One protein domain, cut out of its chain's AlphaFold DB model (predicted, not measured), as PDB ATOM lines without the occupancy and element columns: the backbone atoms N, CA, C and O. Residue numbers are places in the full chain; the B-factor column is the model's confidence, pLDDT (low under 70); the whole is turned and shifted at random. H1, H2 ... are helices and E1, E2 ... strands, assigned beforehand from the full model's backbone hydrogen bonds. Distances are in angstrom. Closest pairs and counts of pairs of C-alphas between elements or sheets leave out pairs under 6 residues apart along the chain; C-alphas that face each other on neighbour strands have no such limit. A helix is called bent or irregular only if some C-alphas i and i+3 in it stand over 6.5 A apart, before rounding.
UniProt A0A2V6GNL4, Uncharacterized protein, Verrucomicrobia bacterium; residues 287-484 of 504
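This is residues 287 to 484 of the 504 residues of an uncharacterized protein of Verrucomicrobia bacterium (UniProt A0A2V6GNL4). What is the main picture? A small parallel sheet, in the order E1, E2, E3, stands at one end with the long helix H9 along one face; toward the other end H2, H3 and H6 form a loose group, with H7 between H2 and the sheet, and H4 and H5 off to one side with few contacts. What is it made of? The printed part has 198 residues with nine named helices and three named strands, in the order H1 H2 H3 E1 H4 H5 H6 H7 E2 H8 E3 H9; the class is mostly helix, with under half of the residues in named elements. What is its shape? It is compact, with a radius of gyration of the C-alphas of 18.9 A and spans of 51 by 44 by 28 A.

Where are the strands? E1 is residues 338 to 341, E2 420 to 426, 19.8 A long, and E3 452 to 457, 16.7 A long; C-alpha 420 is at (192.082, 213.120, 176.213). Where are the helices? H9, residues 466 to 484, is 27.0 A long and ends at C-alpha 484 (178.393, 226.685, 178.726). H1 is 291 to 294, H2 300 to 306, H3 317 to 327, H4 349 to 352, H5 354 to 361, H7 404 to 410 and H8 442 to 445. H6, 367 to 380, is 19.9 A long and irregular: C-alphas 368 and 371 are 7.3 A apart.

How do the strands pair? E1 and E2 are parallel at 6 degrees, with N 423 and O 340 2.8 A apart; E2 and E3 are parallel at 19 degrees, with N 424 and O 454 2.8 A apart. E1, H4 to H7, E2 and E2, H8, E3 are strand-helix-strand units, parallel neighbour strands with helices between, the second with a right-handed crossover. What is on the sheet? H9 makes two layers with it, a helix on one face, at a height over the sheet of 10.9 A, over E2 and along the strands at 5 degrees on the local plane; H8 grazes the sheet, and H1 only just does. How do the helices meet? The hub H2 touches H7 at a shallow tilt of 16 degrees, opposite ways, the closest C-alphas being those of Ile 301 and Ala 408, 5.9 A. H2 only just touches H3, a hairpin with 3 pairs of C-alphas within 8 A, the closest those of Trp 302 and Leu 327, 5.8 A; H4 and H5 are close but not clearly touching, their closest C-alphas, Leu 350 and Gly 356, 6.9 A apart. Are the helix backbones whole? Every O i to N i+4 pair is within hydrogen-bond range in H2, H3, H5, H7 and H9, and 6 of 10 are in H6; H1, H4 and H8 are too short for such a pair.

How far does it reach? The two C-alphas farthest apart, those of Pro 384 and Ala 484, are 54.5 A apart. Is it continuous? The printed part has no cut, and its long links are H6 to H7 and E2 to H8. Where is confidence low? Residues 287 to 290, 349 to 401 and 484 have pLDDT under 70.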
ATOM      1  N   PRO A 287     194.093 224.108 185.510       43.62
ATOM      2  CA  PRO A 287     195.332 223.931 184.758       43.62
ATOM      3  C   PRO A 287     195.468 222.505 184.188       43.62
ATOM      4  O   PRO A 287     194.867 221.558 184.687       43.62
ATOM      5  N   VAL A 288     196.291 222.356 183.146       41.16
ATOM      6  CA  VAL A 288     196.708 221.091 182.495       41.16
ATOM      7  C   VAL A 288     198.261 221.129 182.502       41.16
ATOM      8  O   VAL A 288     198.801 222.221 182.360       41.16
ATOM      9  N   ILE A 289     199.090 220.101 182.759       50.62
ATOM     10  CA  ILE A 289     199.304 218.791 182.105       50.62
ATOM     11  C   ILE A 289     200.240 217.928 182.985       50.62
ATOM     12  O   ILE A 289     201.221 218.440 183.510       50.62
ATOM     13  N   CYS A 290     199.984 216.613 183.027       64.19
ATOM     14  CA  CYS A 290     200.950 215.497 182.929       64.19
ATOM     15  C   CYS A 290     200.138 214.189 182.873       64.19
ATOM     16  O   CYS A 290     199.109 214.095 183.537       64.19
ATOM     17  N   ARG A 291     200.581 213.155 182.137       80.62
ATOM     18  CA  ARG A 291     199.902 211.835 182.110       80.62
ATOM     19  C   ARG A 291     199.680 211.276 183.523       80.62
ATOM     20  O   ARG A 291     198.620 210.726 183.803       80.62
ATOM     21  N   LEU A 292     200.642 211.484 184.423       84.50
ATOM     22  CA  LEU A 292     200.534 211.087 185.830       84.50
ATOM     23  C   LEU A 292     199.416 211.832 186.572       84.50
ATOM     24  O   LEU A 292     198.724 211.233 187.377       84.50
ATOM     25  N   MET A 293     199.160 213.103 186.250       85.06
ATOM     26  CA  MET A 293     198.097 213.884 186.896       85.06
ATOM     27  C   MET A 293     196.682 213.424 186.519       85.06
ATOM     28  O   MET A 293     195.723 213.904 187.110       85.06
ATOM     29  N   ILE A 294     196.537 212.527 185.544       87.88
ATOM     30  CA  ILE A 294     195.257 211.936 185.118       87.88
ATOM     31  C   ILE A 294     195.241 210.412 185.302       87.88
ATOM     32  O   ILE A 294     194.591 209.696 184.539       87.88
ATOM     33  N   THR A 295     196.034 209.910 186.248       89.50
ATOM     34  CA  THR A 295     196.197 208.480 186.517       89.50
ATOM     35  C   THR A 295     196.097 208.225 188.014       89.50
ATOM     36  O   THR A 295     196.723 208.933 188.795       89.50
ATOM     37  N   ASP A 296     195.378 207.169 188.389       91.62
ATOM     38  CA  ASP A 296     195.266 206.685 189.768       91.62
ATOM     39  C   ASP A 296     196.039 205.363 189.919       91.62
ATOM     40  O   ASP A 296     195.480 204.280 189.702       91.62
ATOM     41  N   PRO A 297     197.348 205.398 190.231       89.81
ATOM     42  CA  PRO A 297     198.130 204.181 190.435       89.81
ATOM     43  C   PRO A 297     197.714 203.377 191.670       89.81
ATOM     44  O   PRO A 297     197.927 202.161 191.689       89.81
ATOM     45  N   GLY A 298     197.179 204.022 192.715       91.06
ATOM     46  CA  GLY A 298     197.125 203.415 194.046       91.06
ATOM     47  C   GLY A 298     198.522 202.936 194.460       91.06
ATOM     48  O   GLY A 298     199.501 203.654 194.286       91.06
ATOM     49  N   ASP A 299     198.646 201.696 194.940       90.81
ATOM     50  CA  ASP A 299     199.942 201.095 195.287       90.81
ATOM     51  C   ASP A 299     200.571 200.244 194.164       90.81
ATOM     52  O   ASP A 299     201.570 199.559 194.391       90.81
ATOM     53  N   LYS A 300     200.030 200.279 192.937       90.19
ATOM     54  CA  LYS A 300     200.478 199.404 191.838       90.19
ATOM     55  C   LYS A 300     201.915 199.680 191.403       90.19
ATOM     56  O   LYS A 300     202.682 198.733 191.263       90.19
ATOM     57  N   ILE A 301     202.293 200.954 191.241       85.75
ATOM     58  CA  ILE A 301     203.679 201.332 190.904       85.75
ATOM     59  C   ILE A 301     204.614 200.888 192.030       85.75
ATOM     60  O   ILE A 301     205.654 200.293 191.780       85.75
ATOM     61  N   TRP A 302     204.219 201.100 193.287       87.25
ATOM     62  CA  TRP A 302     205.001 200.643 194.431       87.25
ATOM     63  C   TRP A 302     205.239 199.125 194.397       87.25
ATOM     64  O   TRP A 302     206.365 198.664 194.576       87.25
ATOM     65  N   ARG A 303     204.195 198.329 194.146       86.50
ATOM     66  CA  ARG A 303     204.297 196.864 194.092       86.50
ATOM     67  C   ARG A 303     205.118 196.363 192.909       86.50
ATOM     68  O   ARG A 303     205.819 195.374 193.076       86.50
ATOM     69  N   ASP A 304     205.072 197.036 191.763       82.69
ATOM     70  CA  ASP A 304     205.923 196.714 190.605       82.69
ATOM     71  C   ASP A 304     207.420 196.906 190.937       82.69
ATOM     72  O   ASP A 304     208.279 196.145 190.494       82.69
ATOM     73  N   PHE A 305     207.738 197.861 191.819       77.75
ATOM     74  CA  PHE A 305     209.109 198.115 192.266       77.75
ATOM     75  C   PHE A 305     209.558 197.233 193.442       77.75
ATOM     76  O   PHE A 305     210.713 196.808 193.463       77.75
ATOM     77  N   PHE A 306     208.681 196.968 194.417       80.56
ATOM     78  CA  PHE A 306     209.050 196.368 195.712       80.56
ATOM     79  C   PHE A 306     208.378 195.020 196.026       80.56
ATOM     80  O   PHE A 306     208.573 194.493 197.125       80.56
ATOM     81  N   ALA A 307     207.526 194.500 195.134       80.88
ATOM     82  CA  ALA A 307     206.717 193.276 195.277       80.88
ATOM     83  C   ALA A 307     205.785 193.211 196.513       80.88
ATOM     84  O   ALA A 307     205.009 192.271 196.688       80.88
ATOM     85  N   THR A 308     205.815 194.221 197.381       83.81
ATOM     86  CA  THR A 308     205.120 194.291 198.671       83.81
ATOM     87  C   THR A 308     204.386 195.627 198.784       83.81
ATOM     88  O   THR A 308     204.818 196.594 198.167       83.81
ATOM     89  N   PRO A 309     203.273 195.724 199.537       89.31
ATOM     90  CA  PRO A 309     202.621 197.011 199.785       89.31
ATOM     91  C   PRO A 309     203.510 197.949 200.606       89.31
ATOM     92  O   PRO A 309     204.310 197.444 201.403       89.31
ATOM     93  N   PRO A 310     203.272 199.277 200.549       88.81
ATOM     94  CA  PRO A 310     204.051 200.261 201.287       88.81
ATOM     95  C   PRO A 310     204.264 199.914 202.749       88.81
ATOM     96  O   PRO A 310     205.396 199.969 203.197       88.81
ATOM     97  N   ALA A 311     203.239 199.438 203.464       89.81
ATOM     98  CA  ALA A 311     203.326 199.049 204.874       89.81
ATOM     99  C   ALA A 311     204.244 197.838 205.160       89.81
ATOM    100  O   ALA A 311     204.822 197.754 206.241       89.81
ATOM    101  N   LYS A 312     204.417 196.910 204.209       87.31
ATOM    102  CA  LYS A 312     205.201 195.670 204.394       87.31
ATOM    103  C   LYS A 312     206.603 195.733 203.788       87.31
ATOM    104  O   LYS A 312     207.410 194.847 204.052       87.31
ATOM    105  N   THR A 313     206.911 196.758 202.997       85.62
ATOM    106  CA  THR A 313     208.247 196.936 202.425       85.62
ATOM    107  C   THR A 313     209.246 197.329 203.523       85.62
ATOM    108  O   THR A 313     208.955 198.235 204.308       85.62
ATOM    109  N   PRO A 314     210.422 196.689 203.624       84.62
ATOM    110  CA  PRO A 314     211.392 196.952 204.690       84.62
ATOM    111  C   PRO A 314     212.217 198.227 204.421       84.62
ATOM    112  O   PRO A 314     213.407 198.172 204.137       84.62
ATOM    113  N   LEU A 315     211.571 199.395 204.507       82.69
ATOM    114  CA  LEU A 315     212.187 200.718 204.346       82.69
ATOM    115  C   LEU A 315     212.138 201.533 205.643       82.69
ATOM    116  O   LEU A 315     211.153 201.460 206.387       82.69
ATOM    117  N   ALA A 316     213.155 202.372 205.859       86.56
ATOM    118  CA  ALA A 316     213.154 203.390 206.911       86.56
ATOM    119  C   ALA A 316     211.934 204.324 206.781       86.56
ATOM    120  O   ALA A 316     211.447 204.570 205.675       86.56
ATOM    121  N   SER A 317     211.436 204.853 207.903       83.25
ATOM    122  CA  SER A 317     210.185 205.628 207.952       83.25
ATOM    123  C   SER A 317     210.177 206.831 207.011       83.25
ATOM    124  O   SER A 317     209.196 207.053 206.305       83.25
ATOM    125  N   ASP A 318     211.271 207.589 206.966       79.62
ATOM    126  CA  ASP A 318     211.343 208.824 206.181       79.62
ATOM    127  C   ASP A 318     211.481 208.528 204.685       79.62
ATOM    128  O   ASP A 318     210.825 209.159 203.857       79.62
ATOM    129  N   THR A 319     212.244 207.487 204.341       77.12
ATOM    130  CA  THR A 319     212.339 206.953 202.977       77.12
ATOM    131  C   THR A 319     210.985 206.450 202.486       77.12
ATOM    132  O   THR A 319     210.587 206.757 201.364       77.12
ATOM    133  N   ARG A 320     210.250 205.721 203.333       87.50
ATOM    134  CA  ARG A 320     208.909 205.221 203.017       87.50
ATOM    135  C   ARG A 320     207.939 206.366 202.756       87.50
ATOM    136  O   ARG A 320     207.341 206.394 201.690       87.50
ATOM    137  N   LYS A 321     207.854 207.345 203.664       84.69
ATOM    138  CA  LYS A 321     206.987 208.527 203.504       84.69
ATOM    139  C   LYS A 321     207.278 209.293 202.214       84.69
ATOM    140  O   LYS A 321     206.351 209.766 201.558       84.69
ATOM    141  N   LEU A 322     208.554 209.448 201.857       77.75
ATOM    142  CA  LEU A 322     208.951 210.124 200.622       77.75
ATOM    143  C   LEU A 322     208.492 209.348 199.380       77.75
ATOM    144  O   LEU A 322     207.907 209.938 198.474       77.75
ATOM    145  N   LEU A 323     208.744 208.039 199.343       80.44
ATOM    146  CA  LEU A 323     208.362 207.190 198.216       80.44
ATOM    147  C   LEU A 323     206.845 207.018 198.109       80.44
ATOM    148  O   LEU A 323     206.333 206.945 197.000       80.44
ATOM    149  N   GLU A 324     206.121 206.996 199.231       85.12
ATOM    150  CA  GLU A 324     204.657 206.904 199.233       85.12
ATOM    151  C   GLU A 324     204.078 208.131 198.536       85.12
ATOM    152  O   GLU A 324     203.314 207.984 197.592       85.12
ATOM    153  N   LYS A 325     204.549 209.337 198.883       78.81
ATOM    154  CA  LYS A 325     204.143 210.578 198.204       78.81
ATOM    155  C   LYS A 325     204.470 210.611 196.707       78.81
ATOM    156  O   LYS A 325     203.843 211.374 195.980       78.81
ATOM    157  N   ALA A 326     205.473 209.858 196.260       77.00
ATOM    158  CA  ALA A 326     205.926 209.859 194.871       77.00
ATOM    159  C   ALA A 326     205.271 208.762 194.014       77.00
ATOM    160  O   ALA A 326     205.045 208.978 192.826       77.00
ATOM    161  N   LEU A 327     204.994 207.590 194.592       84.12
ATOM    162  CA  LEU A 327     204.535 206.393 193.872       84.12
ATOM    163  C   LEU A 327     203.064 206.050 194.139       84.12
ATOM    164  O   LEU A 327     202.485 205.277 193.378       84.12
ATOM    165  N   VAL A 328     202.479 206.607 195.204       89.44
ATOM    166  CA  VAL A 328     201.077 206.438 195.596       89.44
ATOM    167  C   VAL A 328     200.416 207.809 195.580       89.44
ATOM    168  O   VAL A 328     200.512 208.590 196.527       89.44
ATOM    169  N   PHE A 329     199.771 208.121 194.465       87.25
ATOM    170  CA  PHE A 329     199.094 209.391 194.241       87.25
ATOM    171  C   PHE A 329     197.746 209.159 193.565       87.25
ATOM    172  O   PHE A 329     197.508 208.096 192.993       87.25
ATOM    173  N   ASP A 330     196.902 210.180 193.620       88.56
ATOM    174  CA  ASP A 330     195.647 210.242 192.884       88.56
ATOM    175  C   ASP A 330     195.764 211.265 191.752       88.56
ATOM    176  O   ASP A 330     196.577 212.201 191.798       88.56
ATOM    177  N   HIS A 331     194.919 211.108 190.742       88.31
ATOM    178  CA  HIS A 331     194.737 212.108 189.710       88.31
ATOM    179  C   HIS A 331     194.303 213.450 190.316       88.31
ATOM    180  O   HIS A 331     193.715 213.555 191.395       88.31
ATOM    181  N   ARG A 332     194.566 214.522 189.574       83.25
ATOM    182  CA  ARG A 332     194.120 215.872 189.899       83.25
ATOM    183  C   ARG A 332     192.636 216.016 189.534       83.25
ATOM    184  O   ARG A 332     192.319 216.008 188.342       83.25
ATOM    185  N   PRO A 333     191.721 216.190 190.511       80.44
ATOM    186  CA  PRO A 333     190.276 216.238 190.247       80.44
ATOM    187  C   PRO A 333     189.851 217.502 189.482       80.44
ATOM    188  O   PRO A 333     188.741 217.600 188.963       80.44
ATOM    189  N   ASP A 334     190.735 218.493 189.414       73.44
ATOM    190  CA  ASP A 334     190.600 219.694 188.612       73.44
ATOM    191  C   ASP A 334     190.945 219.475 187.130       73.44
ATOM    192  O   ASP A 334     190.588 220.317 186.318       73.44
ATOM    193  N   ILE A 335     191.546 218.369 186.695       78.00
ATOM    194  CA  ILE A 335     191.801 218.186 185.256       78.00
ATOM    195  C   ILE A 335     190.525 217.741 184.531       78.00
ATOM    196  O   ILE A 335     189.955 216.693 184.816       78.00
ATOM    197  N   GLN A 336     190.087 218.533 183.547       79.62
ATOM    198  CA  GLN A 336     188.858 218.265 182.781       79.62
ATOM    199  C   GLN A 336     189.083 217.722 181.378       79.62
ATOM    200  O   GLN A 336     188.171 217.126 180.809       79.62
ATOM    201  N   ARG A 337     190.243 217.998 180.783       87.06
ATOM    202  CA  ARG A 337     190.600 217.565 179.434       87.06
ATOM    203  C   ARG A 337     192.106 217.667 179.244       87.06
ATOM    204  O   ARG A 337     192.715 218.599 179.764       87.06
ATOM    205  N   VAL A 338     192.682 216.751 178.469       88.88
ATOM    206  CA  VAL A 338     194.114 216.755 178.136       88.88
ATOM    207  C   VAL A 338     194.328 216.684 176.626       88.88
ATOM    208  O   VAL A 338     193.600 215.988 175.923       88.88
ATOM    209  N   ILE A 339     195.322 217.419 176.128       92.00
ATOM    210  CA  ILE A 339     195.787 217.343 174.742       92.00
ATOM    211  C   ILE A 339     197.273 217.000 174.799       92.00
ATOM    212  O   ILE A 339     198.064 217.771 175.339       92.00
ATOM    213  N   PHE A 340     197.634 215.833 174.283       91.06
ATOM    214  CA  PHE A 340     199.017 215.418 174.099       91.06
ATOM    215  C   PHE A 340     199.472 215.815 172.696       91.06
ATOM    216  O   PHE A 340     198.721 215.662 171.737       91.06
ATOM    217  N   ILE A 341     200.687 216.348 172.579       91.00
ATOM    218  CA  ILE A 341     201.287 216.730 171.294       91.00
ATOM    219  C   ILE A 341     202.668 216.086 171.234       91.00
ATOM    220  O   ILE A 341     203.487 216.348 172.116       91.00
ATOM    221  N   SER A 342     202.894 215.198 170.260       87.94
ATOM    222  CA  SER A 342     204.145 214.438 170.069       87.94
ATOM    223  C   SER A 342     204.717 213.857 171.374       87.94
ATOM    224  O   SER A 342     205.922 213.876 171.621       87.94
ATOM    225  N   THR A 343     203.846 213.375 172.264       84.94
ATOM    226  CA  THR A 343     204.242 212.946 173.612       84.94
ATOM    227  C   THR A 343     204.746 211.497 173.596       84.94
ATOM    228  O   THR A 343     204.015 210.626 173.136       84.94
ATOM    229  N   PRO A 344     205.951 211.189 174.110       83.12
ATOM    230  CA  PRO A 344     206.491 209.828 174.126       83.12
ATOM    231  C   PRO A 344     205.941 209.019 175.312       83.12
ATOM    232  O   PRO A 344     206.657 208.769 176.280       83.12
ATOM    233  N   HIS A 345     204.666 208.616 175.278       82.44
ATOM    234  CA  HIS A 345     204.038 207.902 176.405       82.44
ATOM    235  C   HIS A 345     204.754 206.597 176.758       82.44
ATOM    236  O   HIS A 345     204.832 206.231 177.931       82.44
ATOM    237  N   ARG A 346     205.304 205.922 175.749       83.06
ATOM    238  CA  ARG A 346     206.041 204.661 175.877       83.06
ATOM    239  C   ARG A 346     207.534 204.827 175.570       83.06
ATOM    240  O   ARG A 346     208.190 203.871 175.179       83.06
ATOM    241  N   GLY A 347     208.063 206.045 175.717       75.19
ATOM    242  CA  GLY A 347     209.463 206.371 175.442       75.19
ATOM    243  C   GLY A 347     209.789 206.591 173.958       75.19
ATOM    244  O   GLY A 347     208.912 206.725 173.108       75.19
ATOM    245  N   SER A 348     211.070 206.682 173.625       72.38
ATOM    246  CA  SER A 348     211.589 206.864 172.272       72.38
ATOM    247  C   SER A 348     212.930 206.147 172.120       72.38
ATOM    248  O   SER A 348     213.816 206.255 172.968       72.38
ATOM    249  N   GLU A 349     213.125 205.472 170.988       67.69
ATOM    250  CA  GLU A 349     214.403 204.835 170.656       67.69
ATOM    251  C   GLU A 349     215.550 205.849 170.490       67.69
ATOM    252  O   GLU A 349     216.714 205.503 170.700       67.69
ATOM    253  N   LEU A 350     215.257 207.126 170.207       59.03
ATOM    254  CA  LEU A 350     216.281 208.174 170.162       59.03
ATOM    255  C   LEU A 350     216.959 208.365 171.533       59.03
ATOM    256  O   LEU A 350     218.156 208.654 171.575       59.03
ATOM    257  N   ALA A 351     216.235 208.141 172.638       50.31
ATOM    258  CA  ALA A 351     216.792 208.175 173.992       50.31
ATOM    259  C   ALA A 351     217.768 207.011 174.255       50.31
ATOM    260  O   ALA A 351     218.763 207.193 174.952       50.31
ATOM    261  N   SER A 352     217.549 205.857 173.613       49.44
ATOM    262  CA  SER A 352     218.394 204.656 173.741       49.44
ATOM    263  C   SER A 352     219.695 204.702 172.913       49.44
ATOM    264  O   SER A 352     220.634 203.923 173.133       49.44
ATOM    265  N   ASN A 353     219.799 205.648 171.969       53.53
ATOM    266  CA  ASN A 353     220.987 205.831 171.138       53.53
ATOM    267  C   ASN A 353     222.189 206.352 171.948       53.53
ATOM    268  O   ASN A 353     222.058 206.934 173.024       53.53
ATOM    269  N   TRP A 354     223.407 206.146 171.430       37.31
ATOM    270  CA  TRP A 354     224.658 206.492 172.128       37.31
ATOM    271  C   TRP A 354     224.735 207.967 172.574       37.31
ATOM    272  O   TRP A 354     225.335 208.253 173.605       37.31
ATOM    273  N   ILE A 355     224.078 208.885 171.855       44.66
ATOM    274  CA  ILE A 355     223.992 210.312 172.205       44.66
ATOM    275  C   ILE A 355     223.122 210.529 173.457       44.66
ATOM    276  O   ILE A 355     223.526 211.269 174.353       44.66
ATOM    277  N   GLY A 356     221.975 209.845 173.561       49.41
ATOM    278  CA  GLY A 356     221.104 209.879 174.743       49.41
ATOM    279  C   GLY A 356     221.796 209.310 175.983       49.41
ATOM    280  O   GLY A 356     221.796 209.950 177.033       49.41
ATOM    281  N   ARG A 357     222.518 208.190 175.834       56.22
ATOM    282  CA  ARG A 357     223.312 207.574 176.918       56.22
ATOM    283  C   ARG A 357     224.458 208.460 177.419       56.22
ATOM    284  O   ARG A 357     224.711 208.503 178.622       56.22
ATOM    285  N   VAL A 358     225.125 209.198 176.526       47.62
ATOM    286  CA  VAL A 358     226.148 210.193 176.908       47.62
ATOM    287  C   VAL A 358     225.514 211.374 177.648       47.62
ATOM    288  O   VAL A 358     226.038 211.786 178.681       47.62
ATOM    289  N   GLY A 359     224.364 211.877 177.185       48.66
ATOM    290  CA  GLY A 359     223.613 212.936 177.871       48.66
ATOM    291  C   GLY A 359     223.130 212.519 179.264       48.66
ATOM    292  O   GLY A 359     223.271 213.272 180.223       48.66
ATOM    293  N   ALA A 360     222.638 211.287 179.405       54.25
ATOM    294  CA  ALA A 360     222.158 210.734 180.666       54.25
ATOM    295  C   ALA A 360     223.289 210.548 181.701       54.25
ATOM    296  O   ALA A 360     223.098 210.836 182.883       54.25
ATOM    297  N   ALA A 361     224.487 210.138 181.259       52.06
ATOM    298  CA  ALA A 361     225.666 209.949 182.112       52.06
ATOM    299  C   ALA A 361     226.242 211.258 182.694       52.06
ATOM    300  O   ALA A 361     226.956 211.225 183.696       52.06
ATOM    301  N   LEU A 362     225.927 212.408 182.088       46.69
ATOM    302  CA  LEU A 362     226.384 213.731 182.533       46.69
ATOM    303  C   LEU A 362     225.483 214.345 183.622       46.69
ATOM    304  O   LEU A 362     225.889 215.277 184.318       46.69
ATOM    305  N   VAL A 363     224.284 213.793 183.827       53.81
ATOM    306  CA  VAL A 363     223.329 214.246 184.846       53.81
ATOM    307  C   VAL A 363     223.668 213.617 186.201       53.81
ATOM    308  O   VAL A 363     223.453 212.424 186.427       53.81
ATOM    309  N   ARG A 364     224.182 214.433 187.127       56.91
ATOM    310  CA  ARG A 364     224.503 214.020 188.506       56.91
ATOM    311  C   ARG A 364     223.260 213.981 189.398       56.91
ATOM    312  O   ARG A 364     222.367 214.816 189.274       56.91
ATOM    313  N   THR A 365     223.214 213.017 190.318       54.62
ATOM    314  CA  THR A 365     222.112 212.853 191.279       54.62
ATOM    315  C   THR A 365     222.197 213.907 192.394       54.62
ATOM    316  O   THR A 365     223.236 213.986 193.050       54.62
ATOM    317  N   PRO A 366     221.127 214.680 192.672       56.56
ATOM    318  CA  PRO A 366     221.126 215.648 193.768       56.56
ATOM    319  C   PRO A 366     221.358 214.976 195.129       56.56
ATOM    320  O   PRO A 366     220.753 213.945 195.435       56.56
ATOM    321  N   ARG A 367     222.185 215.594 195.987       57.16
ATOM    322  CA  ARG A 367     222.590 215.046 197.302       57.16
ATOM    323  C   ARG A 367     221.411 214.641 198.196       57.16
ATOM    324  O   ARG A 367     221.510 213.643 198.906       57.16
ATOM    325  N   LEU A 368     220.283 215.349 198.100       51.94
ATOM    326  CA  LEU A 368     219.049 215.094 198.860       51.94
ATOM    327  C   LEU A 368     218.507 213.659 198.706       51.94
ATOM    328  O   LEU A 368     217.850 213.152 199.607       51.94
ATOM    329  N   PHE A 369     218.801 212.988 197.590       57.19
ATOM    330  CA  PHE A 369     218.271 211.657 197.279       57.19
ATOM    331  C   PHE A 369     219.264 210.511 197.514       57.19
ATOM    332  O   PHE A 369     218.921 209.341 197.333       57.19
ATOM    333  N   THR A 370     220.492 210.818 197.934       63.94
ATOM    334  CA  THR A 370     221.562 209.820 198.111       63.94
ATOM    335  C   THR A 370     221.264 208.808 199.223       63.94
ATOM    336  O   THR A 370     221.509 207.616 199.041       63.94
ATOM    337  N   SER A 371     220.660 209.246 200.334       60.72
ATOM    338  CA  SER A 371     220.232 208.386 201.448       60.72
ATOM    339  C   SER A 371     219.057 207.476 201.072       60.72
ATOM    340  O   SER A 371     219.066 206.282 201.379       60.72
ATOM    341  N   THR A 372     218.077 208.016 200.343       59.47
ATOM    342  CA  THR A 372     216.959 207.263 199.754       59.47
ATOM    343  C   THR A 372     217.483 206.177 198.821       59.47
ATOM    344  O   THR A 372     217.076 205.028 198.942       59.47
ATOM    345  N   TYR A 373     218.436 206.512 197.947       62.59
ATOM    346  CA  TYR A 373     219.052 205.564 197.018       62.59
ATOM    347  C   TYR A 373     219.814 204.438 197.728       62.59
ATOM    348  O   TYR A 373     219.611 203.266 197.414       62.59
ATOM    349  N   ALA A 374     220.660 204.768 198.709       63.47
ATOM    350  CA  ALA A 374     221.402 203.763 199.473       63.47
ATOM    351  C   ALA A 374     220.466 202.767 200.182       63.47
ATOM    352  O   ALA A 374     220.771 201.578 200.258       63.47
ATOM    353  N   SER A 375     219.309 203.248 200.644       62.56
ATOM    354  CA  SER A 375     218.324 202.447 201.378       62.56
ATOM    355  C   SER A 375     217.425 201.596 200.470       62.56
ATOM    356  O   SER A 375     216.960 200.541 200.892       62.56
ATOM    357  N   THR A 376     217.164 202.020 199.228       61.72
ATOM    358  CA  THR A 376     216.292 201.293 198.286       61.72
ATOM    359  C   THR A 376     217.044 200.314 197.394       61.72
ATOM    360  O   THR A 376     216.484 199.287 197.013       61.72
ATOM    361  N   LYS A 377     218.314 200.594 197.073       66.06
ATOM    362  CA  LYS A 377     219.127 199.784 196.155       66.06
ATOM    363  C   LYS A 377     219.155 198.284 196.506       66.06
ATOM    364  O   LYS A 377     218.927 197.494 195.593       66.06
ATOM    365  N   PRO A 378     219.355 197.854 197.768       63.91
ATOM    366  CA  PRO A 378     219.360 196.428 198.108       63.91
ATOM    367  C   PRO A 378     218.013 195.734 197.862       63.91
ATOM    368  O   PRO A 378     217.983 194.550 197.548       63.91
ATOM    369  N   LEU A 379     216.905 196.474 197.969       59.25
ATOM    370  CA  LEU A 379     215.548 195.949 197.791       59.25
ATOM    371  C   LEU A 379     215.144 195.857 196.317       59.25
ATOM    372  O   LEU A 379     214.377 194.977 195.950       59.25
ATOM    373  N   LEU A 380     215.685 196.737 195.470       59.25
ATOM    374  CA  LEU A 380     215.431 196.746 194.025       59.25
ATOM    375  C   LEU A 380     216.228 195.672 193.263       59.25
ATOM    376  O   LEU A 380     215.847 195.327 192.150       59.25
ATOM    377  N   ILE A 381     217.323 195.164 193.848       52.75
ATOM    378  CA  ILE A 381     218.211 194.130 193.275       52.75
ATOM    379  C   ILE A 381     217.680 192.701 193.530       52.75
ATOM    380  O   ILE A 381     218.144 191.751 192.909       52.75
ATOM    381  N   ALA A 382     216.693 192.531 194.417       50.31
ATOM    382  CA  ALA A 382     216.158 191.217 194.790       50.31
ATOM    383  C   ALA A 382     215.196 190.594 193.753       50.31
ATOM    384  O   ALA A 382     214.795 189.445 193.919       50.31
ATOM    385  N   ASP A 383     214.837 191.324 192.694       54.28
ATOM    386  CA  ASP A 383     214.082 190.797 191.555       54.28
ATOM    387  C   ASP A 383     215.058 190.416 190.419       54.28
ATOM    388  O   ASP A 383     215.692 191.303 189.846       54.28
ATOM    389  N   PRO A 384     215.202 189.124 190.062       46.50
ATOM    390  CA  PRO A 384     216.100 188.676 188.993       46.50
ATOM    391  C   PRO A 384     215.759 189.241 187.604       46.50
ATOM    392  O   PRO A 384     216.616 189.228 186.720       46.50
ATOM    393  N   ALA A 385     214.526 189.724 187.396       48.16
ATOM    394  CA  ALA A 385     214.097 190.392 186.167       48.16
ATOM    395  C   ALA A 385     214.367 191.909 186.186       48.16
ATOM    396  O   ALA A 385     214.327 192.566 185.141       48.16
ATOM    397  N   ALA A 386     214.673 192.484 187.352       49.78
ATOM    398  CA  ALA A 386     214.957 193.900 187.495       49.78
ATOM    399  C   ALA A 386     216.403 194.225 187.105       49.78
ATOM    400  O   ALA A 386     217.369 193.719 187.676       49.78
ATOM    401  N   ARG A 387     216.575 195.166 186.168       51.56
ATOM    402  CA  ARG A 387     217.897 195.746 185.907       51.56
ATOM    403  C   ARG A 387     218.408 196.468 187.162       51.56
ATOM    404  O   ARG A 387     217.653 197.242 187.758       51.56
ATOM    405  N   PRO A 388     219.685 196.284 187.544       50.59
ATOM    406  CA  PRO A 388     220.268 197.016 188.658       50.59
ATOM    407  C   PRO A 388     220.218 198.524 188.378       50.59
ATOM    408  O   PRO A 388     220.759 199.009 187.382       50.59
ATOM    409  N   LEU A 389     219.571 199.275 189.273       50.38
ATOM    410  CA  LEU A 389     219.569 200.738 189.239       50.38
ATOM    411  C   LEU A 389     220.983 201.225 189.601       50.38
ATOM    412  O   LEU A 389     221.343 201.296 190.775       50.38
ATOM    413  N   ASN A 390     221.816 201.521 188.600       47.69
ATOM    414  CA  ASN A 390     223.191 201.994 188.826       47.69
ATOM    415  C   ASN A 390     223.244 203.453 189.325       47.69
ATOM    416  O   ASN A 390     224.218 203.851 189.970       47.69
ATOM    417  N   ARG A 391     222.187 204.236 189.069       56.41
ATOM    418  CA  ARG A 391     221.970 205.621 189.523       56.41
ATOM    419  C   ARG A 391     220.466 205.907 189.621       56.41
ATOM    420  O   ARG A 391     219.673 205.115 189.116       56.41
ATOM    421  N   MET A 392     220.069 207.005 190.269       55.12
ATOM    422  CA  MET A 392     218.657 207.412 190.250       55.12
ATOM    423  C   MET A 392     218.210 207.780 188.824       55.12
ATOM    424  O   MET A 392     218.988 208.453 188.138       55.12
ATOM    425  N   PRO A 393     216.986 207.392 188.408       56.78
ATOM    426  CA  PRO A 393     216.451 207.738 187.098       56.78
ATOM    427  C   PRO A 393     216.346 209.255 186.950       56.78
ATOM    428  O   PRO A 393     215.919 209.953 187.873       56.78
ATOM    429  N   ASN A 394     216.740 209.768 185.794       57.66
ATOM    430  CA  ASN A 394     216.499 211.145 185.390       57.66
ATOM    431  C   ASN A 394     215.495 211.199 184.229       57.66
ATOM    432  O   ASN A 394     215.021 210.173 183.745       57.66
ATOM    433  N   SER A 395     215.188 212.408 183.758       52.84
ATOM    434  CA  SER A 395     214.233 212.608 182.666       52.84
ATOM    435  C   SER A 395     214.638 211.947 181.342       52.84
ATOM    436  O   SER A 395     213.770 211.744 180.505       52.84
ATOM    437  N   VAL A 396     215.921 211.623 181.134       58.25
ATOM    438  CA  VAL A 396     216.403 210.901 179.942       58.25
ATOM    439  C   VAL A 396     216.137 209.404 180.077       58.25
ATOM    440  O   VAL A 396     215.696 208.792 179.112       58.25
ATOM    441  N   ASP A 397     216.324 208.835 181.273       58.97
ATOM    442  CA  ASP A 397     216.005 207.425 181.542       58.97
ATOM    443  C   ASP A 397     214.498 207.173 181.362       58.97
ATOM    444  O   ASP A 397     214.103 206.226 180.694       58.97
ATOM    445  N   THR A 398     213.639 208.096 181.818       55.09
ATOM    446  CA  THR A 398     212.174 208.011 181.621       55.09
ATOM    447  C   THR A 398     211.711 208.234 180.174       55.09
ATOM    448  O   THR A 398     210.511 208.270 179.910       55.09
ATOM    449  N   LEU A 399     212.635 208.443 179.234       58.31
ATOM    450  CA  LEU A 399     212.347 208.438 177.800       58.31
ATOM    451  C   LEU A 399     212.746 207.110 177.147       58.31
ATOM    452  O   LEU A 399     212.438 206.923 175.974       58.31
ATOM    453  N   GLU A 400     213.406 206.185 177.848       67.75
ATOM    454  CA  GLU A 400     213.714 204.863 177.305       67.75
ATOM    455  C   GLU A 400     212.465 203.961 177.319       67.75
ATOM    456  O   GLU A 400     211.769 203.885 178.334       67.75
ATOM    457  N   PRO A 401     212.166 203.232 176.225       69.25
ATOM    458  CA  PRO A 401     210.989 202.359 176.171       69.25
ATOM    459  C   PRO A 401     210.945 201.234 177.210       69.25
ATOM    460  O   PRO A 401     209.867 200.740 177.522       69.25
ATOM    461  N   ASN A 402     212.106 200.818 177.720       71.69
ATOM    462  CA  ASN A 402     212.257 199.734 178.694       71.69
ATOM    463  C   ASN A 402     212.559 200.245 180.115       71.69
ATOM    464  O   ASN A 402     213.063 199.491 180.953       71.69
ATOM    465  N   ASP A 403     212.305 201.528 180.383       73.62
ATOM    466  CA  ASP A 403     212.369 202.059 181.739       73.62
ATOM    467  C   ASP A 403     211.236 201.474 182.591       73.62
ATOM    468  O   ASP A 403     210.061 201.505 182.218       73.62
ATOM    469  N   ARG A 404     211.586 200.958 183.775       74.44
ATOM    470  CA  ARG A 404     210.632 200.275 184.665       74.44
ATOM    471  C   ARG A 404     209.481 201.187 185.090       74.44
ATOM    472  O   ARG A 404     208.353 200.718 185.224       74.44
ATOM    473  N   PHE A 405     209.739 202.478 185.310       76.00
ATOM    474  CA  PHE A 405     208.686 203.417 185.695       76.00
ATOM    475  C   PHE A 405     207.748 203.699 184.516       76.00
ATOM    476  O   PHE A 405     206.529 203.682 184.691       76.00
ATOM    477  N   VAL A 406     208.292 203.884 183.312       75.25
ATOM    478  CA  VAL A 406     207.511 204.048 182.074       75.25
ATOM    479  C   VAL A 406     206.645 202.817 181.796       75.25
ATOM    480  O   VAL A 406     205.448 202.954 181.535       75.25
ATOM    481  N   GLU A 407     207.197 201.608 181.902       82.75
ATOM    482  CA  GLU A 407     206.439 200.361 181.746       82.75
ATOM    483  C   GLU A 407     205.324 200.237 182.792       82.75
ATOM    484  O   GLU A 407     204.186 199.911 182.447       82.75
ATOM    485  N   ALA A 408     205.616 200.541 184.062       82.75
ATOM    486  CA  ALA A 408     204.628 200.508 185.136       82.75
ATOM    487  C   ALA A 408     203.474 201.492 184.887       82.75
ATOM    488  O   ALA A 408     202.309 201.121 185.032       82.75
ATOM    489  N   VAL A 409     203.773 202.725 184.463       83.44
ATOM    490  CA  VAL A 409     202.761 203.753 184.163       83.44
ATOM    491  C   VAL A 409     201.919 203.383 182.941       83.44
ATOM    492  O   VAL A 409     200.710 203.609 182.947       83.44
ATOM    493  N   ASN A 410     202.506 202.770 181.911       83.69
ATOM    494  CA  ASN A 410     201.777 202.380 180.700       83.69
ATOM    495  C   ASN A 410     200.784 201.231 180.909       83.69
ATOM    496  O   ASN A 410     199.829 201.107 180.142       83.69
ATOM    497  N   LYS A 411     200.952 200.434 181.971       88.56
ATOM    498  CA  LYS A 411     199.960 199.435 182.405       88.56
ATOM    499  C   LYS A 411     198.735 200.075 183.078       88.56
ATOM    500  O   LYS A 411     197.739 199.389 183.311       88.56
ATOM    501  N   LEU A 412     198.799 201.360 183.441       89.62
ATOM    502  CA  LEU A 412     197.725 202.050 184.154       89.62
ATOM    503  C   LEU A 412     196.781 202.760 183.175       89.62
ATOM    504  O   LEU A 412     197.234 203.535 182.327       89.62
ATOM    505  N   PRO A 413     195.457 202.570 183.298       90.94
ATOM    506  CA  PRO A 413     194.508 203.302 182.473       90.94
ATOM    507  C   PRO A 413     194.532 204.801 182.806       90.94
ATOM    508  O   PRO A 413     194.921 205.215 183.898       90.94
ATOM    509  N   ILE A 414     194.115 205.634 181.854       91.12
ATOM    510  CA  ILE A 414     193.738 207.025 182.149       91.12
ATOM    511  C   ILE A 414     192.477 206.984 183.022       91.12
ATOM    512  O   ILE A 414     191.586 206.168 182.769       91.12
ATOM    513  N   THR A 415     192.389 207.844 184.041       92.06
ATOM    514  CA  THR A 415     191.219 207.917 184.924       92.06
ATOM    515  C   THR A 415     189.935 208.110 184.114       92.06
ATOM    516  O   THR A 415     189.821 208.994 183.259       92.06
ATOM    517  N   ARG A 416     188.939 207.258 184.386       90.00
ATOM    518  CA  ARG A 416     187.669 207.245 183.654       90.00
ATOM    519  C   ARG A 416     186.963 208.598 183.774       90.00
ATOM    520  O   ARG A 416     186.781 209.116 184.868       90.00
ATOM    521  N   GLY A 417     186.486 209.124 182.646       87.62
ATOM    522  CA  GLY A 417     185.729 210.380 182.597       87.62
ATOM    523  C   GLY A 417     186.567 211.625 182.299       87.62
ATOM    524  O   GLY A 417     185.981 212.684 182.087       87.62
ATOM    525  N   ILE A 418     187.896 211.502 182.213       89.44
ATOM    526  CA  ILE A 418     188.776 212.574 181.735       89.44
ATOM    527  C   ILE A 418     189.009 212.381 180.226       89.44
ATOM    528  O   ILE A 418     189.754 211.478 179.850       89.44
ATOM    529  N   PRO A 419     188.387 213.179 179.335       91.31
ATOM    530  CA  PRO A 419     188.655 213.100 177.903       91.31
ATOM    531  C   PRO A 419     190.086 213.538 177.584       91.31
ATOM    532  O   PRO A 419     190.575 214.551 178.093       91.31
ATOM    533  N   TYR A 420     190.743 212.803 176.693       92.12
ATOM    534  CA  TYR A 420     192.082 213.120 176.213       92.12
ATOM    535  C   TYR A 420     192.172 212.990 174.695       92.12
ATOM    536  O   TYR A 420     191.400 212.262 174.076       92.12
ATOM    537  N   HIS A 421     193.103 213.731 174.109       94.69
ATOM    538  CA  HIS A 421     193.333 213.813 172.671       94.69
ATOM    539  C   HIS A 421     194.832 213.662 172.395       94.69
ATOM    540  O   HIS A 421     195.635 214.090 173.230       94.69
ATOM    541  N   SER A 422     195.209 213.092 171.249       94.25
ATOM    542  CA  SER A 422     196.613 212.970 170.835       94.25
ATOM    543  C   SER A 422     196.837 213.588 169.455       94.25
ATOM    544  O   SER A 422     196.142 213.264 168.496       94.25
ATOM    545  N   ILE A 423     197.805 214.492 169.349       95.62
ATOM    546  CA  ILE A 423     198.268 215.070 168.088       95.62
ATOM    547  C   ILE A 423     199.693 214.575 167.858       95.62
ATOM    548  O   ILE A 423     200.567 214.775 168.700       95.62
ATOM    549  N   MET A 424     199.938 213.919 166.732       93.81
ATOM    550  CA  MET A 424     201.187 213.208 166.462       93.81
ATOM    551  C   MET A 424     201.845 213.772 165.207       93.81
ATOM    552  O   MET A 424     201.200 213.883 164.166       93.81
ATOM    553  N   GLY A 425     203.126 214.127 165.292       89.56
ATOM    554  CA  GLY A 425     203.912 214.447 164.104       89.56
ATOM    555  C   GLY A 425     204.236 213.195 163.282       89.56
ATOM    556  O   GLY A 425     204.575 212.144 163.826       89.56
ATOM    557  N   ASP A 426     204.161 213.323 161.963       91.12
ATOM    558  CA  ASP A 426     204.670 212.373 160.975       91.12
ATOM    559  C   ASP A 426     205.423 213.180 159.912       91.12
ATOM    560  O   ASP A 426     204.939 214.205 159.447       91.12
ATOM    561  N   ARG A 427     206.604 212.729 159.488       90.19
ATOM    562  CA  ARG A 427     207.390 213.402 158.438       90.19
ATOM    563  C   ARG A 427     206.871 213.143 157.016       90.19
ATOM    564  O   ARG A 427     207.598 213.390 156.054       90.19
ATOM    565  N   GLY A 428     205.657 212.611 156.876       83.44
ATOM    566  CA  GLY A 428     204.949 212.461 155.607       83.44
ATOM    567  C   GLY A 428     205.539 211.378 154.709       83.44
ATOM    568  O   GLY A 428     205.500 211.507 153.488       83.44
ATOM    569  N   ARG A 429     206.116 210.324 155.299       84.69
ATOM    570  CA  ARG A 429     206.781 209.237 154.553       84.69
ATOM    571  C   ARG A 429     205.817 208.173 154.025       84.69
ATOM    572  O   ARG A 429     206.236 207.325 153.244       84.69
ATOM    573  N   GLY A 430     204.545 208.230 154.426       81.81
ATOM    574  CA  GLY A 430     203.522 207.265 154.015       81.81
ATOM    575  C   GLY A 430     203.682 205.889 154.668       81.81
ATOM    576  O   GLY A 430     203.242 204.896 154.100       81.81
ATOM    577  N   ASP A 431     204.326 205.823 155.834       85.94
ATOM    578  CA  ASP A 431     204.717 204.593 156.533       85.94
ATOM    579  C   ASP A 431     203.958 204.357 157.854       85.94
ATOM    580  O   ASP A 431     204.291 203.435 158.596       85.94
ATOM    581  N   THR A 432     202.911 205.137 158.149       84.00
ATOM    582  CA  THR A 432     202.016 204.910 159.302       84.00
ATOM    583  C   THR A 432     201.436 203.481 159.255       84.00
ATOM    584  O   THR A 432     200.948 203.073 158.198       84.00
ATOM    585  N   PRO A 433     201.456 202.696 160.356       84.88
ATOM    586  CA  PRO A 433     201.742 203.068 161.752       84.88
ATOM    587  C   PRO A 433     203.218 202.976 162.184       84.88
ATOM    588  O   PRO A 433     203.523 203.178 163.356       84.88
ATOM    589  N   ASN A 434     204.148 202.696 161.271       86.75
ATOM    590  CA  ASN A 434     205.593 202.668 161.544       86.75
ATOM    591  C   ASN A 434     206.257 204.051 161.381       86.75
ATOM    592  O   ASN A 434     207.474 204.146 161.219       86.75
ATOM    593  N   SER A 435     205.463 205.121 161.411       88.38
ATOM    594  CA  SER A 435     205.912 206.492 161.196       88.38
ATOM    595  C   SER A 435     206.537 207.116 162.449       88.38
ATOM    596  O   SER A 435     206.453 206.600 163.571       88.38
ATOM    597  N   SER A 436     207.216 208.251 162.260       87.25
ATOM    598  CA  SER A 436     207.820 209.031 163.342       87.25
ATOM    599  C   SER A 436     208.021 210.491 162.943       87.25
ATOM    600  O   SER A 436     208.446 210.788 161.819       87.25
ATOM    601  N   ASP A 437     207.861 211.384 163.921       84.31
ATOM    602  CA  ASP A 437     208.219 212.805 163.824       84.31
ATOM    603  C   ASP A 437     209.750 213.055 163.798       84.31
ATOM    604  O   ASP A 437     210.217 214.192 163.720       84.31
ATOM    605  N   GLY A 438     210.556 211.985 163.821       80.94
ATOM    606  CA  GLY A 438     212.020 212.015 163.864       80.94
ATOM    607  C   GLY A 438     212.604 211.916 165.275       80.94
ATOM    608  O   GLY A 438     213.803 211.678 165.407       80.94
ATOM    609  N   VAL A 439     211.770 212.052 166.309       76.12
ATOM    610  CA  VAL A 439     212.129 211.876 167.719       76.12
ATOM    611  C   VAL A 439     211.231 210.830 168.362       76.12
ATOM    612  O   VAL A 439     211.736 209.890 168.962       76.12
ATOM    613  N   VAL A 440     209.915 210.948 168.236       80.38
ATOM    614  CA  VAL A 440     208.926 210.055 168.837       80.38
ATOM    615  C   VAL A 440     208.273 209.213 167.737       80.38
ATOM    616  O   VAL A 440     207.822 209.757 166.722       80.38
ATOM    617  N   PRO A 441     208.260 207.876 167.867       88.56
ATOM    618  CA  PRO A 441     207.553 207.009 166.932       88.56
ATOM    619  C   PRO A 441     206.050 206.966 167.231       88.56
ATOM    620  O   PRO A 441     205.637 207.106 168.385       88.56
ATOM    621  N   PHE A 442     205.237 206.714 166.202       91.12
ATOM    622  CA  PHE A 442     203.774 206.672 166.296       91.12
ATOM    623  C   PHE A 442     203.273 205.725 167.396       91.12
ATOM    624  O   PHE A 442     202.427 206.107 168.198       91.12
ATOM    625  N   TRP A 443     203.846 204.523 167.525       91.50
ATOM    626  CA  TRP A 443     203.444 203.550 168.555       91.50
ATOM    627  C   TRP A 443     203.599 204.070 169.999       91.50
ATOM    628  O   TRP A 443     202.929 203.588 170.918       91.50
ATOM    629  N   SER A 444     204.476 205.054 170.218       87.62
ATOM    630  CA  SER A 444     204.698 205.657 171.533       87.62
ATOM    631  C   SER A 444     203.778 206.845 171.808       87.62
ATOM    632  O   SER A 444     203.384 207.050 172.955       87.62
ATOM    633  N   SER A 445     203.411 207.612 170.780       88.19
ATOM    634  CA  SER A 445     202.544 208.790 170.908       88.19
ATOM    635  C   SER A 445     201.051 208.492 170.751       88.19
ATOM    636  O   SER A 445     200.217 209.218 171.296       88.19
ATOM    637  N   HIS A 446     200.711 207.399 170.071       90.94
ATOM    638  CA  HIS A 446     199.354 206.878 169.964       90.94
ATOM    639  C   HIS A 446     198.816 206.426 171.330       90.94
ATOM    640  O   HIS A 446     199.492 205.713 172.083       90.94
ATOM    641  N   LEU A 447     197.572 206.789 171.647       89.31
ATOM    642  CA  LEU A 447     196.882 206.333 172.850       89.31
ATOM    643  C   LEU A 447     195.521 205.742 172.502       89.31
ATOM    644  O   LEU A 447     194.550 206.459 172.253       89.31
ATOM    645  N   GLU A 448     195.426 204.422 172.626       85.44
ATOM    646  CA  GLU A 448     194.151 203.720 172.572       85.44
ATOM    647  C   GLU A 448     193.167 204.320 173.602       85.44
ATOM    648  O   GLU A 448     193.501 204.555 174.769       85.44
ATOM    649  N   GLY A 449     191.960 204.656 173.141       89.06
ATOM    650  CA  GLY A 449     190.923 205.321 173.939       89.06
ATOM    651  C   GLY A 449     190.939 206.855 173.918       89.06
ATOM    652  O   GLY A 449     190.073 207.465 174.550       89.06
ATOM    653  N   ALA A 450     191.869 207.498 173.198       92.94
ATOM    654  CA  ALA A 450     191.804 208.940 172.968       92.94
ATOM    655  C   ALA A 450     190.499 209.318 172.248       92.94
ATOM    656  O   ALA A 450     190.054 208.646 171.321       92.94
ATOM    657  N   GLN A 451     189.877 210.419 172.670       94.81
ATOM    658  CA  GLN A 451     188.629 210.907 172.085       94.81
ATOM    659  C   GLN A 451     188.838 211.418 170.648       94.81
ATOM    660  O   GLN A 451     187.930 211.332 169.823       94.81
ATOM    661  N   SER A 452     190.011 211.980 170.352       95.62
ATOM    662  CA  SER A 452     190.464 212.183 168.975       95.62
ATOM    663  C   SER A 452     191.964 211.981 168.862       95.62
ATOM    664  O   SER A 452     192.718 212.252 169.801       95.62
ATOM    665  N   GLU A 453     192.366 211.539 167.678       95.50
ATOM    666  CA  GLU A 453     193.751 211.455 167.260       95.50
ATOM    667  C   GLU A 453     193.923 212.166 165.920       95.50
ATOM    668  O   GLU A 453     193.098 212.004 165.019       95.50
ATOM    669  N   LEU A 454     194.980 212.968 165.797       95.56
ATOM    670  CA  LEU A 454     195.325 213.658 164.558       95.56
ATOM    671  C   LEU A 454     196.807 213.468 164.250       95.56
ATOM    672  O   LEU A 454     197.661 213.843 165.050       95.56
ATOM    673  N   ILE A 455     197.107 212.937 163.066       95.06
ATOM    674  CA  ILE A 455     198.466 212.911 162.522       95.06
ATOM    675  C   ILE A 455     198.660 214.171 161.675       95.06
ATOM    676  O   ILE A 455     197.837 214.467 160.808       95.06
ATOM    677  N   VAL A 456     199.739 214.911 161.918       93.69
ATOM    678  CA  VAL A 456     200.094 216.122 161.164       93.69
ATOM    679  C   VAL A 456     201.439 215.947 160.481       93.69
ATOM    680  O   VAL A 456     202.357 215.363 161.056       93.69
ATOM    681  N   ASN A 457     201.578 216.487 159.268       92.94
ATOM    682  CA  ASN A 457     202.858 216.462 158.564       92.94
ATOM    683  C   ASN A 457     203.844 217.431 159.241       92.94
ATOM    684  O   ASN A 457     203.808 218.638 158.992       92.94
ATOM    685  N   SER A 458     204.663 216.917 160.153       87.56
ATOM    686  CA  SER A 458     205.564 217.683 161.005       87.56
ATOM    687  C   SER A 458     206.729 216.824 161.485       87.56
ATOM    688  O   SER A 458     206.591 215.627 161.734       87.56
ATOM    689  N   ASP A 459     207.874 217.470 161.695       83.88
ATOM    690  CA  ASP A 459     208.886 216.942 162.604       83.88
ATOM    691  C   ASP A 459     208.400 217.042 164.066       83.88
ATOM    692  O   ASP A 459     207.237 217.369 164.333       83.88
ATOM    693  N   HIS A 460     209.284 216.783 165.031       82.56
ATOM    694  CA  HIS A 460     208.951 216.840 166.459       82.56
ATOM    695  C   HIS A 460     208.382 218.193 166.930       82.56
ATOM    696  O   HIS A 460     207.782 218.276 167.998       82.56
ATOM    697  N   GLY A 461     208.511 219.261 166.135       76.88
ATOM    698  CA  GLY A 461     207.902 220.565 166.380       76.88
ATOM    699  C   GLY A 461     206.404 220.644 166.066       76.88
ATOM    700  O   GLY A 461     205.952 221.700 165.621       76.88
ATOM    701  N   ALA A 462     205.628 219.578 166.288       85.19
ATOM    702  CA  ALA A 462     204.204 219.522 165.948       85.19
ATOM    703  C   ALA A 462     203.372 220.637 166.607       85.19
ATOM    704  O   ALA A 462     202.407 221.102 166.017       85.19
ATOM    705  N   GLN A 463     203.771 221.159 167.770       80.38
ATOM    706  CA  GLN A 463     203.124 222.310 168.418       80.38
ATOM    707  C   GLN A 463     203.201 223.618 167.610       80.38
ATOM    708  O   GLN A 463     202.429 224.536 167.868       80.38
ATOM    709  N   TYR A 464     204.124 223.715 166.649       79.06
ATOM    710  CA  TYR A 464     204.234 224.848 165.724       79.06
ATOM    711  C   TYR A 464     203.533 224.584 164.386       79.06
ATOM    712  O   TYR A 464     203.487 225.470 163.531       79.06
ATOM    713  N   ASN A 465     203.019 223.369 164.169       87.00
ATOM    714  CA  ASN A 465     202.342 223.010 162.935       87.00
ATOM    715  C   ASN A 465     200.944 223.664 162.887       87.00
ATOM    716  O   ASN A 465     200.164 223.496 163.828       87.00
ATOM    717  N   PRO A 466     200.572 224.361 161.796       88.38
ATOM    718  CA  PRO A 466     199.270 225.021 161.697       88.38
ATOM    719  C   PRO A 466     198.066 224.088 161.885       88.38
ATOM    720  O   PRO A 466     197.082 224.488 162.503       88.38
ATOM    721  N   GLN A 467     198.136 222.841 161.403       93.00
ATOM    722  CA  GLN A 467     197.053 221.863 161.560       93.00
ATOM    723  C   GLN A 467     196.917 221.412 163.018       93.00
ATOM    724  O   GLN A 467     195.805 221.276 163.523       93.00
ATOM    725  N   ALA A 468     198.041 221.236 163.718       91.94
ATOM    726  CA  ALA A 468     198.031 220.912 165.142       91.94
ATOM    727  C   ALA A 468     197.432 222.056 165.971       91.94
ATOM    728  O   ALA A 468     196.595 221.813 166.836       91.94
ATOM    729  N   ILE A 469     197.812 223.305 165.675       87.75
ATOM    730  CA  ILE A 469     197.260 224.496 166.336       87.75
ATOM    731  C   ILE A 469     195.741 224.575 166.123       87.75
ATOM    732  O   ILE A 469     194.998 224.787 167.080       87.75
ATOM    733  N   GLN A 470     195.265 224.337 164.897       90.38
ATOM    734  CA  GLN A 470     193.830 224.305 164.591       90.38
ATOM    735  C   GLN A 470     193.089 223.192 165.340       90.38
ATOM    736  O   GLN A 470     191.969 223.405 165.805       90.38
ATOM    737  N   GLU A 471     193.696 222.014 165.500       95.06
ATOM    738  CA  GLU A 471     193.093 220.920 166.266       95.06
ATOM    739  C   GLU A 471     193.018 221.242 167.760       95.06
ATOM    740  O   GLU A 471     191.974 221.032 168.382       95.06
ATOM    741  N   VAL A 472     194.072 221.838 168.328       92.62
ATOM    742  CA  VAL A 472     194.043 222.365 169.701       92.62
ATOM    743  C   VAL A 472     192.903 223.373 169.850       92.62
ATOM    744  O   VAL A 472     192.085 223.247 170.761       92.62
ATOM    745  N   GLU A 473     192.795 224.335 168.934       88.81
ATOM    746  CA  GLU A 473     191.735 225.344 168.945       88.81
ATOM    747  C   GLU A 473     190.337 224.708 168.870       88.81
ATOM    748  O   GLU A 473     189.450 225.054 169.658       88.81
ATOM    749  N   ARG A 474     190.135 223.732 167.977       93.94
ATOM    750  CA  ARG A 474     188.875 222.988 167.837       93.94
ATOM    751  C   ARG A 474     188.505 222.268 169.135       93.94
ATOM    752  O   ARG A 474     187.355 222.349 169.575       93.94
ATOM    753  N   ILE A 475     189.466 221.591 169.767       92.94
ATOM    754  CA  ILE A 475     189.273 220.876 171.035       92.94
ATOM    755  C   ILE A 475     188.931 221.852 172.174       92.94
ATOM    756  O   ILE A 475     188.027 221.588 172.975       92.94
ATOM    757  N   LEU A 476     189.613 222.999 172.250       88.38
ATOM    758  CA  LEU A 476     189.343 224.025 173.261       88.38
ATOM    759  C   LEU A 476     187.959 224.662 173.068       88.38
ATOM    760  O   LEU A 476     187.209 224.795 174.037       88.38
ATOM    761  N   LYS A 477     187.566 224.968 171.828       86.69
ATOM    762  CA  LYS A 477     186.214 225.452 171.499       86.69
ATOM    763  C   LYS A 477     185.134 224.443 171.896       86.69
ATOM    764  O   LYS A 477     184.134 224.824 172.504       86.69
ATOM    765  N   LEU A 478     185.359 223.151 171.644       85.75
ATOM    766  CA  LEU A 478     184.462 222.082 172.097       85.75
ATOM    767  C   LEU A 478     184.318 222.070 173.631       85.75
ATOM    768  O   LEU A 478     183.210 221.911 174.152       85.75
ATOM    769  N   ASN A 479     185.415 222.286 174.367       83.00
ATOM    770  CA  ASN A 479     185.383 222.378 175.828       83.00
ATOM    771  C   ASN A 479     184.525 223.544 176.338       83.00
ATOM    772  O   ASN A 479     183.770 223.391 177.305       83.00
ATOM    773  N   LEU A 480     184.645 224.708 175.696       77.88
ATOM    774  CA  LEU A 480     183.879 225.900 176.053       77.88
ATOM    775  C   LEU A 480     182.379 225.672 175.856       77.88
ATOM    776  O   LEU A 480     181.602 225.944 176.774       77.88
ATOM    777  N   SER A 481     181.974 225.078 174.731       79.25
ATOM    778  CA  SER A 481     180.570 224.736 174.461       79.25
ATOM    779  C   SER A 481     179.991 223.784 175.515       79.25
ATOM    780  O   SER A 481     178.903 224.021 176.042       79.25
ATOM    781  N   HIS A 482     180.737 222.743 175.902       74.50
ATOM    782  CA  HIS A 482     180.316 221.814 176.961       74.50
ATOM    783  C   HIS A 482     180.211 222.500 178.333       74.50
ATOM    784  O   HIS A 482     179.305 222.208 179.116       74.50
ATOM    785  N   SER A 483     181.122 223.430 178.628       70.31
ATOM    786  CA  SER A 483     181.104 224.205 179.871       70.31
ATOM    787  C   SER A 483     179.909 225.158 179.937       70.31
ATOM    788  O   SER A 483     179.285 225.275 180.992       70.31
ATOM    789  N   ALA A 484     179.556 225.805 178.823       66.06
ATOM    790  CA  ALA A 484     178.393 226.685 178.726       66.06
ATOM    791  C   ALA A 484     177.075 225.919 178.940       66.06
ATOM    792  O   ALA A 484     176.246 226.344 179.745       66.06
TER     793      ALA A 484